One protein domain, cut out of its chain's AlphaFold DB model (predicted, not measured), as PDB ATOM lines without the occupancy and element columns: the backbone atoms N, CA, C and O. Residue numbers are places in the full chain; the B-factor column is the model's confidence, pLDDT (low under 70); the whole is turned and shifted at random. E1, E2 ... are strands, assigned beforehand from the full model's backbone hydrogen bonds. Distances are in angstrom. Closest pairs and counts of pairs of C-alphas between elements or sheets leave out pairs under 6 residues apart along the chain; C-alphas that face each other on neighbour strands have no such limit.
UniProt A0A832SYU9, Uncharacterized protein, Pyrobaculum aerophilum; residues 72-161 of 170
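AT A GLANCE: This is residues 72 to 161 of the 170 residues of an uncharacterized protein of Pyrobaculum aerophilum (UniProt A0A832SYU9). One strongly twisted sheet of six strands folds back on itself, the leaf E4, E8 and E9 facing the leaf E6 and E5 with E7 as the hinge, and a small sheet of three strands, E1 to E3, sits partly face to face with it, the strands crossed, as a loose sandwich. The printed part has 90 residues, with no named helix and nine named strands, E1 to E9 in order. The large sheet runs E4, E8, E9, E7, E6, E5 and is mixed; the small one runs E1, E2, E3, antiparallel. The class is all strand, and the whole is compact and rounded, with a radius of gyration of the C-alphas of 11.5 A and spans of 28 by 24 by 23 A.

IN THESE COORDINATES: Find C-alpha 72 at (145.244, 125.798, 55.703), where E1, residues 72 to 76, begins. E2 follows at residues 80 to 84 and E3 at 93 to 95. From C-alpha 100 at (133.859, 146.953, 55.565), E4, residues 100 to 105, runs 17.0 A. E5, residues 111 to 119, bends by 142 degrees at residue 116 and measures 9.3 A from first to last C-alpha; E6, residues 123 to 130, bends by 109 degrees at residue 126 and measures 14.3 A. E7, residues 133 to 139, measures 15.5 A, and E8, residues 145 to 150, 16.3 A. E9, residues 155 to 159, ends at C-alpha 159, (146.315, 137.360, 50.740).

HOW THE PARTS SIT: Begin with E1 and E2, an antiparallel hairpin, where N 73 and O 84 are 2.8 A apart; E2 and E3 are another, with N 81 and O 94 at 2.9 A, and E1 E2 E3 is a meander, each strand the antiparallel neighbour of the one before. The closest C-alphas of E1 and E7 are Gly 73 and Phe 138, 6.3 A apart. In the large sheet E4 is antiparallel to E8, with N 102 and O 148 at 2.9 A. E5, E6 and E7 are a second meander: look at N 117 and O 125, 3.0 A, and N 135 and O 128, 2.8 A. E8 and E9 are a hairpin, with N 147 and O 158 at 2.8 A. E9 is parallel to E7, at 34 degrees, with N 157 and O 136 at 2.9 A.

THE WHOLE: The farthest C-alphas are those of Phe 91 and Glu 108, 31.0 A apart. The printed part has no cut and no long link. Residues 86 to 92 have pLDDT under 70; the mean of the printed part is 87.4.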
ATOM      1  N   TYR A  72     145.176 124.398  55.292       80.75
ATOM      2  CA  TYR A  72     145.244 125.798  55.703       80.75
ATOM      3  C   TYR A  72     144.914 126.716  54.531       80.75
ATOM      4  O   TYR A  72     145.264 126.420  53.392       80.75
ATOM      5  N   GLY A  73     144.276 127.846  54.799       87.75
ATOM      6  CA  GLY A  73     143.949 128.839  53.787       87.75
ATOM      7  C   GLY A  73     142.585 129.463  54.003       87.75
ATOM      8  O   GLY A  73     142.115 129.560  55.134       87.75
ATOM      9  N   PHE A  74     141.953 129.912  52.925       89.88
ATOM     10  CA  PHE A  74     140.649 130.554  53.002       89.88
ATOM     11  C   PHE A  74     139.820 130.360  51.732       89.88
ATOM     12  O   PHE A  74     140.344 130.153  50.634       89.88
ATOM     13  N   VAL A  75     138.505 130.458  51.901       90.31
ATOM     14  CA  VAL A  75     137.522 130.589  50.824       90.31
ATOM     15  C   VAL A  75     136.793 131.905  51.032       90.31
ATOM     16  O   VAL A  75     136.313 132.176  52.128       90.31
ATOM     17  N   TYR A  76     136.700 132.721  49.988       90.75
ATOM     18  CA  TYR A  76     136.026 134.011  50.034       90.75
ATOM     19  C   TYR A  76     135.199 134.244  48.773       90.75
ATOM     20  O   TYR A  76     135.713 134.165  47.660       90.75
ATOM     21  N   ASN A  77     133.915 134.568  48.930       88.94
ATOM     22  CA  ASN A  77     133.004 134.805  47.802       88.94
ATOM     23  C   ASN A  77     132.346 136.196  47.807       88.94
ATOM     24  O   ASN A  77     131.369 136.412  47.095       88.94
ATOM     25  N   GLY A  78     132.866 137.139  48.594       87.19
ATOM     26  CA  GLY A  78     132.314 138.491  48.709       87.19
ATOM     27  C   GLY A  78     131.411 138.685  49.926       87.19
ATOM     28  O   GLY A  78     131.458 139.742  50.548       87.19
ATOM     29  N   THR A  79     130.625 137.675  50.301       89.75
ATOM     30  CA  THR A  79     129.712 137.744  51.458       89.75
ATOM     31  C   THR A  79     130.017 136.706  52.523       89.75
ATOM     32  O   THR A  79     129.664 136.909  53.676       89.75
ATOM     33  N   HIS A  80     130.712 135.632  52.165       91.00
ATOM     34  CA  HIS A  80     131.139 134.578  53.070       91.00
ATOM     35  C   HIS A  80     132.654 134.432  53.048       91.00
ATOM     36  O   HIS A  80     133.285 134.501  51.987       91.00
ATOM     37  N   LEU A  81     133.207 134.207  54.237       91.19
ATOM     38  CA  LEU A  81     134.603 133.877  54.465       91.19
ATOM     39  C   LEU A  81     134.691 132.609  55.313       91.19
ATOM     40  O   LEU A  81     134.243 132.601  56.454       91.19
ATOM     41  N   SER A  82     135.352 131.586  54.791       89.12
ATOM     42  CA  SER A  82     135.810 130.439  55.574       89.12
ATOM     43  C   SER A  82     137.322 130.558  55.734       89.12
ATOM     44  O   SER A  82     138.029 130.706  54.735       89.12
ATOM     45  N   LEU A  83     137.829 130.517  56.967       86.88
ATOM     46  CA  LEU A  83     139.253 130.690  57.265       86.88
ATOM     47  C   LEU A  83     139.794 129.491  58.048       86.88
ATOM     48  O   LEU A  83     139.321 129.178  59.138       86.88
ATOM     49  N   TRP A  84     140.844 128.871  57.516       82.25
ATOM     50  CA  TRP A  84     141.610 127.808  58.157       82.25
ATOM     51  C   TRP A  84     143.041 128.296  58.385       82.25
ATOM     52  O   TRP A  84     143.937 128.086  57.572       82.25
ATOM     53  N   ALA A  85     143.251 128.992  59.498       75.06
ATOM     54  CA  ALA A  85     144.543 129.541  59.894       75.06
ATOM     55  C   ALA A  85     144.878 129.118  61.327       75.06
ATOM     56  O   ALA A  85     143.991 129.001  62.171       75.06
ATOM     57  N   TRP A  86     146.162 128.895  61.613       68.56
ATOM     58  CA  TRP A  86     146.612 128.531  62.958       68.56
ATOM     59  C   TRP A  86     146.231 129.616  63.976       68.56
ATOM     60  O   TRP A  86     146.549 130.782  63.771       68.56
ATOM     61  N   GLY A  87     145.552 129.252  65.066       62.91
ATOM     62  CA  GLY A  87     145.085 130.207  66.081       62.91
ATOM     63  C   GLY A  87     143.782 130.946  65.741       62.91
ATOM     64  O   GLY A  87     143.267 131.659  66.600       62.91
ATOM     65  N   ALA A  88     143.211 130.762  64.544       64.19
ATOM     66  CA  ALA A  88     141.831 131.167  64.285       64.19
ATOM     67  C   ALA A  88     140.861 130.176  64.967       64.19
ATOM     68  O   ALA A  88     141.170 128.980  65.020       64.19
ATOM     69  N   PRO A  89     139.696 130.630  65.476       60.66
ATOM     70  CA  PRO A  89     138.654 129.731  65.967       60.66
ATOM     71  C   PRO A  89     138.310 128.700  64.887       60.66
ATOM     72  O   PRO A  89     138.003 129.075  63.752       60.66
ATOM     73  N   GLU A  90     138.417 127.410  65.209       56.00
ATOM     74  CA  GLU A  90     138.251 126.357  64.208       56.00
ATOM     75  C   GLU A  90     136.839 126.383  63.591       56.00
ATOM     76  O   GLU A  90     135.846 126.452  64.311       56.00
ATOM     77  N   PHE A  91     136.761 126.255  62.262       57.41
ATOM     78  CA  PHE A  91     135.524 126.009  61.500       57.41
ATOM     79  C   PHE A  91     134.419 127.067  61.627       57.41
ATOM     80  O   PHE A  91     133.238 126.727  61.671       57.41
ATOM     81  N   VAL A  92     134.777 128.349  61.653       67.19
ATOM     82  CA  VAL A  92     133.769 129.412  61.593       67.19
ATOM     83  C   VAL A  92     133.665 129.924  60.160       67.19
ATOM     84  O   VAL A  92     134.591 130.539  59.634       67.19
ATOM     85  N   ASP A  93     132.526 129.644  59.533       79.44
ATOM     86  CA  ASP A  93     132.075 130.381  58.358       79.44
ATOM     87  C   ASP A  93     131.570 131.745  58.830       79.44
ATOM     88  O   ASP A  93     130.619 131.845  59.609       79.44
ATOM     89  N   TYR A  94     132.223 132.806  58.378       86.56
ATOM     90  CA  TYR A  94     131.875 134.176  58.717       86.56
ATOM     91  C   TYR A  94     130.981 134.760  57.625       86.56
ATOM     92  O   TYR A  94     131.362 134.803  56.451       86.56
ATOM     93  N   ASP A  95     129.806 135.253  58.015       90.75
ATOM     94  CA  ASP A  95     129.051 136.191  57.187       90.75
ATOM     95  C   ASP A  95     129.727 137.560  57.282       90.75
ATOM     96  O   ASP A  95     129.722 138.220  58.322       90.75
ATOM     97  N   VAL A  96     130.352 137.958  56.180       91.62
ATOM     98  CA  VAL A  96     131.074 139.220  56.033       91.62
ATOM     99  C   VAL A  96     130.341 140.190  55.108       91.62
ATOM    100  O   VAL A  96     130.922 141.185  54.672       91.62
ATOM    101  N   SER A  97     129.070 139.931  54.786       90.31
ATOM    102  CA  SER A  97     128.270 140.748  53.865       90.31
ATOM    103  C   SER A  97     128.232 142.222  54.278       90.31
ATOM    104  O   SER A  97     128.561 143.089  53.467       90.31
ATOM    105  N   ALA A  98     127.941 142.489  55.553       91.94
ATOM    106  CA  ALA A  98     127.838 143.829  56.127       91.94
ATOM    107  C   ALA A  98     129.183 144.452  56.552       91.94
ATOM    108  O   ALA A  98     129.210 145.606  56.972       91.94
ATOM    109  N   CYS A  99     130.289 143.709  56.464       94.00
ATOM    110  CA  CYS A  99     131.598 144.184  56.910       94.00
ATOM    111  C   CYS A  99     132.244 145.132  55.896       94.00
ATOM    112  O   CYS A  99     132.072 144.973  54.679       94.00
ATOM    113  N   GLU A 100     133.042 146.074  56.397       94.00
ATOM    114  CA  GLU A 100     133.859 146.953  55.565       94.00
ATOM    115  C   GLU A 100     134.989 146.147  54.918       94.00
ATOM    116  O   GLU A 100     135.579 145.268  55.546       94.00
ATOM    117  N   LYS A 101     135.266 146.406  53.638       93.25
ATOM    118  CA  LYS A 101     136.242 145.657  52.840       93.25
ATOM    119  C   LYS A 101     137.183 146.639  52.170       93.25
ATOM    120  O   LYS A 101     136.750 147.430  51.335       93.25
ATOM    121  N   SER A 102     138.460 146.531  52.498       93.81
ATOM    122  CA  SER A 102     139.511 147.378  51.952       93.81
ATOM    123  C   SER A 102     140.576 146.520  51.295       93.81
ATOM    124  O   SER A 102     141.046 145.539  51.866       93.81
ATOM    125  N   TRP A 103     140.954 146.888  50.077       94.12
ATOM    126  CA  TRP A 103     142.028 146.230  49.348       94.12
ATOM    127  C   TRP A 103     143.292 147.070  49.407       94.12
ATOM    128  O   TRP A 103     143.257 148.276  49.165       94.12
ATOM    129  N   TYR A 104     144.411 146.404  49.655       94.00
ATOM    130  CA  TYR A 104     145.728 147.016  49.694       94.00
ATOM    131  C   TYR A 104     146.680 146.265  48.777       94.00
ATOM    132  O   TYR A 104     146.607 145.040  48.661       94.00
ATOM    133  N   LYS A 105     147.622 146.981  48.160       93.38
ATOM    134  CA  LYS A 105     148.818 146.337  47.617       93.38
ATOM    135  C   LYS A 105     149.708 145.924  48.776       93.38
ATOM    136  O   LYS A 105     150.026 146.747  49.630       93.38
ATOM    137  N   GLY A 106     150.148 144.671  48.791       89.50
ATOM    138  CA  GLY A 106     150.972 144.118  49.865       89.50
ATOM    139  C   GLY A 106     152.291 144.869  50.067       89.50
ATOM    140  O   GLY A 106     152.802 144.903  51.179       89.50
ATOM    141  N   SER A 107     152.819 145.509  49.018       90.69
ATOM    142  CA  SER A 107     154.028 146.342  49.072       90.69
ATOM    143  C   SER A 107     153.820 147.731  49.683       90.69
ATOM    144  O   SER A 107     154.798 148.410  49.981       90.69
ATOM    145  N   GLU A 108     152.574 148.187  49.804       91.81
ATOM    146  CA  GLU A 108     152.225 149.548  50.240       91.81
ATOM    147  C   GLU A 108     151.754 149.603  51.697       91.81
ATOM    148  O   GLU A 108     151.489 150.681  52.224       91.81
ATOM    149  N   VAL A 109     151.650 148.449  52.357       92.94
ATOM    150  CA  VAL A 109     151.204 148.336  53.745       92.94
ATOM    151  C   VAL A 109     152.230 147.605  54.584       92.94
ATOM    152  O   VAL A 109     152.903 146.679  54.127       92.94
ATOM    153  N   GLU A 110     152.330 148.004  55.844       94.06
ATOM    154  CA  GLU A 110     153.122 147.259  56.804       94.06
ATOM    155  C   GLU A 110     152.284 146.107  57.350       94.06
ATOM    156  O   GLU A 110     151.219 146.331  57.928       94.06
ATOM    157  N   ILE A 111     152.782 144.880  57.186       93.69
ATOM    158  CA  ILE A 111     152.148 143.689  57.743       93.69
ATOM    159  C   ILE A 111     153.111 143.013  58.705       93.69
ATOM    160  O   ILE A 111     154.220 142.634  58.317       93.69
ATOM    161  N   ARG A 112     152.683 142.829  59.953       92.25
ATOM    162  CA  ARG A 112     153.441 142.099  60.972       92.25
ATOM    163  C   ARG A 112     152.671 140.872  61.435       92.25
ATOM    164  O   ARG A 112     151.455 140.774  61.293       92.25
ATOM    165  N   ARG A 113     153.411 139.905  61.969       89.62
ATOM    166  CA  ARG A 113     152.851 138.734  62.644       89.62
ATOM    167  C   ARG A 113     152.972 138.956  64.143       89.62
ATOM    168  O   ARG A 113     154.092 138.970  64.649       89.62
ATOM    169  N   GLU A 114     151.838 139.061  64.824       88.62
ATOM    170  CA  GLU A 114     151.783 139.204  66.284       88.62
ATOM    171  C   GLU A 114     151.838 137.828  66.953       88.62
ATOM    172  O   GLU A 114     152.630 137.569  67.859       88.62
ATOM    173  N   PHE A 115     151.050 136.890  66.433       83.00
ATOM    174  CA  PHE A 115     151.008 135.510  66.896       83.00
ATOM    175  C   PHE A 115     150.751 134.591  65.710       83.00
ATOM    176  O   PHE A 115     150.000 134.944  64.808       83.00
ATOM    177  N   GLY A 116     151.383 133.421  65.669       76.44
ATOM    178  CA  GLY A 116     151.231 132.524  64.527       76.44
ATOM    179  C   GLY A 116     152.522 131.964  63.981       76.44
ATOM    180  O   GLY A 116     153.578 132.050  64.613       76.44
ATOM    181  N   VAL A 117     152.439 131.472  62.752       75.00
ATOM    182  CA  VAL A 117     153.554 130.871  62.021       75.00
ATOM    183  C   VAL A 117     153.846 131.630  60.725       75.00
ATOM    184  O   VAL A 117     152.974 132.289  60.159       75.00
ATOM    185  N   GLY A 118     155.087 131.528  60.247       75.31
ATOM    186  CA  GLY A 118     155.537 132.165  59.007       75.31
ATOM    187  C   GLY A 118     155.999 133.621  59.160       75.31
ATOM    188  O   GLY A 118     156.147 134.144  60.268       75.31
ATOM    189  N   VAL A 119     156.272 134.260  58.022       79.69
ATOM    190  CA  VAL A 119     156.783 135.634  57.907       79.69
ATOM    191  C   VAL A 119     156.019 136.356  56.791       79.69
ATOM    192  O   VAL A 119     155.985 135.847  55.666       79.69
ATOM    193  N   PRO A 120     155.406 137.528  57.057       80.56
ATOM    194  CA  PRO A 120     154.782 138.343  56.014       80.56
ATOM    195  C   PRO A 120     155.726 138.560  54.817       80.56
ATOM    196  O   PRO A 120     156.929 138.740  54.991       80.56
ATOM    197  N   GLY A 121     155.202 138.452  53.594       77.94
ATOM    198  CA  GLY A 121     155.980 138.418  52.342       77.94
ATOM    199  C   GLY A 121     156.417 137.019  51.873       77.94
ATOM    200  O   GLY A 121     156.403 136.751  50.674       77.94
ATOM    201  N   PHE A 122     156.713 136.088  52.788       76.69
ATOM    202  CA  PHE A 122     157.044 134.679  52.473       76.69
ATOM    203  C   PHE A 122     155.919 133.696  52.822       76.69
ATOM    204  O   PHE A 122     156.018 132.493  52.575       76.69
ATOM    205  N   GLY A 123     154.837 134.228  53.380       82.88
ATOM    206  CA  GLY A 123     153.664 133.507  53.838       82.88
ATOM    207  C   GLY A 123     153.582 133.483  55.362       82.88
ATOM    208  O   GLY A 123     154.562 133.177  56.041       82.88
ATOM    209  N   ALA A 124     152.416 133.820  55.906       86.38
ATOM    210  CA  ALA A 124     152.162 133.906  57.340       86.38
ATOM    211  C   ALA A 124     150.699 133.592  57.658       86.38
ATOM    212  O   ALA A 124     149.813 133.910  56.872       86.38
ATOM    213  N   MET A 125     150.438 133.006  58.824       86.56
ATOM    214  CA  MET A 125     149.077 132.793  59.313       86.56
ATOM    215  C   MET A 125     149.006 132.923  60.835       86.56
ATOM    216  O   MET A 125     149.976 132.603  61.523       86.56
ATOM    217  N   GLY A 126     147.855 133.365  61.337       85.62
ATOM    218  CA  GLY A 126     147.589 133.599  62.758       85.62
ATOM    219  C   GLY A 126     147.041 134.993  63.008       85.62
ATOM    220  O   GLY A 126     146.320 135.517  62.167       85.62
ATOM    221  N   THR A 127     147.369 135.604  64.141       90.75
ATOM    222  CA  THR A 127     147.062 137.017  64.378       90.75
ATOM    223  C   THR A 127     148.102 137.869  63.662       90.75
ATOM    224  O   THR A 127     149.288 137.861  64.007       90.75
ATOM    225  N   LEU A 128     147.653 138.588  62.639       92.81
ATOM    226  CA  LEU A 128     148.462 139.526  61.872       92.81
ATOM    227  C   LEU A 128     148.026 140.951  62.198       92.81
ATOM    228  O   LEU A 128     146.878 141.176  62.570       92.81
ATOM    229  N   SER A 129     148.921 141.912  62.016       95.00
ATOM    230  CA  SER A 129     148.581 143.329  62.047       95.00
ATOM    231  C   SER A 129     148.848 143.963  60.690       95.00
ATOM    232  O   SER A 129     149.875 143.691  60.071       95.00
ATOM    233  N   ILE A 130     147.917 144.789  60.210       94.31
ATOM    234  CA  ILE A 130     148.079 145.620  59.013       94.31
ATOM    235  C   ILE A 130     148.020 147.086  59.432       94.31
ATOM    236  O   ILE A 130     147.047 147.519  60.046       94.31
ATOM    237  N   ASN A 131     149.088 147.842  59.169       92.38
ATOM    238  CA  ASN A 131     149.236 149.236  59.611       92.38
ATOM    239  C   ASN A 131     148.902 149.441  61.110       92.38
ATOM    240  O   ASN A 131     148.298 150.440  61.495       92.38
ATOM    241  N   GLY A 132     149.268 148.471  61.958       91.94
ATOM    242  CA  GLY A 132     149.030 148.502  63.405       91.94
ATOM    243  C   GLY A 132     147.646 148.026  63.867       91.94
ATOM    244  O   GLY A 132     147.372 148.072  65.062       91.94
ATOM    245  N   VAL A 133     146.782 147.555  62.961       93.88
ATOM    246  CA  VAL A 133     145.465 146.998  63.305       93.88
ATOM    247  C   VAL A 133     145.502 145.477  63.237       93.88
ATOM    248  O   VAL A 133     145.768 144.911  62.178       93.88
ATOM    249  N   GLU A 134     145.217 144.818  64.359       94.31
ATOM    250  CA  GLU A 134     145.244 143.358  64.481       94.31
ATOM    251  C   GLU A 134     143.990 142.679  63.912       94.31
ATOM    252  O   GLU A 134     142.870 143.180  64.031       94.31
ATOM    253  N   GLY A 135     144.177 141.493  63.334       92.06
ATOM    254  CA  GLY A 135     143.113 140.630  62.841       92.06
ATOM    255  C   GLY A 135     143.592 139.202  62.586       92.06
ATOM    256  O   GLY A 135     144.789 138.912  62.563       92.06
ATOM    257  N   TYR A 136     142.646 138.291  62.369       91.50
ATOM    258  CA  TYR A 136     142.953 136.926  61.952       91.50
ATOM    259  C   TYR A 136     143.415 136.933  60.502       91.50
ATOM    260  O   TYR A 136     142.735 137.453  59.621       91.50
ATOM    261  N   GLY A 137     144.574 136.355  60.238       90.94
ATOM    262  CA  GLY A 137     145.232 136.505  58.961       90.94
ATOM    263  C   GLY A 137     145.720 135.206  58.353       90.94
ATOM    264  O   GLY A 137     146.189 134.298  59.042       90.94
ATOM    265  N   PHE A 138     145.642 135.164  57.027       91.94
ATOM    266  CA  PHE A 138     146.293 134.168  56.197       91.94
ATOM    267  C   PHE A 138     146.857 134.839  54.946       91.94
ATOM    268  O   PHE A 138     146.124 135.360  54.107       91.94
ATOM    269  N   LEU A 139     148.176 134.796  54.818       92.19
ATOM    270  CA  LEU A 139     148.942 135.314  53.697       92.19
ATOM    271  C   LEU A 139     149.735 134.160  53.088       92.19
ATOM    272  O   LEU A 139     150.599 133.589  53.750       92.19
ATOM    273  N   ALA A 140     149.480 133.818  51.831       90.25
ATOM    274  CA  ALA A 140     150.266 132.827  51.103       90.25
ATOM    275  C   ALA A 140     151.393 133.484  50.310       90.25
ATOM    276  O   ALA A 140     151.172 134.492  49.651       90.25
ATOM    277  N   SER A 141     152.589 132.890  50.330       86.19
ATOM    278  CA  SER A 141     153.758 133.377  49.581       86.19
ATOM    279  C   SER A 141     153.403 133.811  48.156       86.19
ATOM    280  O   SER A 141     152.813 133.031  47.413       86.19
ATOM    281  N   GLY A 142     153.832 135.012  47.761       87.00
ATOM    282  CA  GLY A 142     153.552 135.566  46.430       87.00
ATOM    283  C   GLY A 142     152.201 136.278  46.297       87.00
ATOM    284  O   GLY A 142     151.759 136.504  45.174       87.00
ATOM    285  N   TYR A 143     151.540 136.624  47.407       91.56
ATOM    286  CA  TYR A 143     150.409 137.552  47.379       91.56
ATOM    287  C   TYR A 143     150.863 138.936  46.890       91.56
ATOM    288  O   TYR A 143     151.850 139.484  47.380       91.56
ATOM    289  N   GLU A 144     150.140 139.505  45.927       93.50
ATOM    290  CA  GLU A 144     150.347 140.889  45.478       93.50
ATOM    291  C   GLU A 144     149.415 141.846  46.224       93.50
ATOM    292  O   GLU A 144     149.818 142.940  46.620       93.50
ATOM    293  N   TYR A 145     148.185 141.399  46.473       94.62
ATOM    294  CA  TYR A 145     147.164 142.162  47.171       94.62
ATOM    295  C   TYR A 145     146.768 141.493  48.478       94.62
ATOM    296  O   TYR A 145     146.890 140.278  48.662       94.62
ATOM    297  N   VAL A 146     146.277 142.327  49.385       95.12
ATOM    298  CA  VAL A 146     145.735 141.929  50.673       95.12
ATOM    299  C   VAL A 146     144.338 142.511  50.806       95.12
ATOM    300  O   VAL A 146     144.138 143.716  50.651       95.12
ATOM    301  N   LEU A 147     143.377 141.644  51.096       95.81
ATOM    302  CA  LEU A 147     142.035 142.025  51.495       95.81
ATOM    303  C   LEU A 147     141.995 142.144  53.015       95.81
ATOM    304  O   LEU A 147     142.254 141.179  53.735       95.81
ATOM    305  N   PHE A 148     141.623 143.323  53.483       96.06
ATOM    306  CA  PHE A 148     141.267 143.577  54.864       96.06
ATOM    307  C   PHE A 148     139.747 143.638  54.997       96.06
ATOM    308  O   PHE A 148     139.088 144.375  54.262       96.06
ATOM    309  N   ILE A 149     139.191 142.863  55.923       95.25
ATOM    310  CA  ILE A 149     137.759 142.861  56.229       95.25
ATOM    311  C   ILE A 149     137.585 143.283  57.684       95.25
ATOM    312  O   ILE A 149     138.123 142.618  58.567       95.25
ATOM    313  N   ASP A 150     136.817 144.340  57.933       95.12
ATOM    314  CA  ASP A 150     136.502 144.824  59.277       95.12
ATOM    315  C   ASP A 150     135.016 144.617  59.598       95.12
ATOM    316  O   ASP A 150     134.130 145.252  59.023       95.12
ATOM    317  N   CYS A 151     134.747 143.703  60.530       91.94
ATOM    318  CA  CYS A 151     133.423 143.413  61.079       91.94
ATOM    319  C   CYS A 151     133.247 144.009  62.492       91.94
ATOM    320  O   CYS A 151     132.444 143.524  63.292       91.94
ATOM    321  N   GLY A 152     134.044 145.018  62.855       88.88
ATOM    322  CA  GLY A 152     134.090 145.614  64.185       88.88
ATOM    323  C   GLY A 152     134.900 144.758  65.157       88.88
ATOM    324  O   GLY A 152     136.082 145.023  65.392       88.88
ATOM    325  N   GLN A 153     134.269 143.731  65.735       84.50
ATOM    326  CA  GLN A 153     134.908 142.856  66.735       84.50
ATOM    327  C   GLN A 153     135.810 141.781  66.122       84.50
ATOM    328  O   GLN A 153     136.711 141.286  66.794       84.50
ATOM    329  N   ALA A 154     135.589 141.436  64.854       88.75
ATOM    330  CA  ALA A 154     136.427 140.514  64.104       88.75
ATOM    331  C   ALA A 154     136.997 141.229  62.881       88.75
ATOM    332  O   ALA A 154     136.277 141.932  62.172       88.75
ATOM    333  N   LYS A 155     138.293 141.047  62.651       94.19
ATOM    334  CA  LYS A 155     139.009 141.607  61.509       94.19
ATOM    335  C   LYS A 155     139.771 140.497  60.812       94.19
ATOM    336  O   LYS A 155     140.301 139.614  61.491       94.19
ATOM    337  N   PHE A 156     139.835 140.549  59.488       94.19
ATOM    338  CA  PHE A 156     140.474 139.519  58.677       94.19
ATOM    339  C   PHE A 156     141.488 140.120  57.711       94.19
ATOM    340  O   PHE A 156     141.216 141.148  57.098       94.19
ATOM    341  N   ILE A 157     142.646 139.474  57.569       95.44
ATOM    342  CA  ILE A 157     143.755 139.909  56.709       95.44
ATOM    343  C   ILE A 157     144.118 138.756  55.767       95.44
ATOM    344  O   ILE A 157     144.749 137.782  56.173       95.44
ATOM    345  N   LEU A 158     143.704 138.841  54.505       94.81
ATOM    346  CA  LEU A 158     143.749 137.724  53.559       94.81
ATOM    347  C   LEU A 158     144.596 138.069  52.339       94.81
ATOM    348  O   LEU A 158     144.424 139.130  51.750       94.81
ATOM    349  N   GLY A 159     145.464 137.158  51.911       94.50
ATOM    350  CA  GLY A 159     146.315 137.360  50.740       94.50
ATOM    351  C   GLY A 159     146.755 136.038  50.136       94.50
ATOM    352  O   GLY A 159     147.164 135.123  50.849       94.50
ATOM    353  N   ALA A 160     146.690 135.931  48.813       92.88
ATOM    354  CA  ALA A 160     147.191 134.774  48.083       92.88
ATOM    355  C   ALA A 160     147.592 135.147  46.646       92.88
ATOM    356  O   ALA A 160     147.136 136.169  46.128       92.88
ATOM    357  N   PRO A 161     148.432 134.339  45.977       91.06
ATOM    358  CA  PRO A 161     148.721 134.515  44.557       91.06
ATOM    359  C   PRO A 161     147.440 134.518  43.718       91.06
ATOM    360  O   PRO A 161     146.604 133.625  43.856       91.06
TER     361      PRO A 161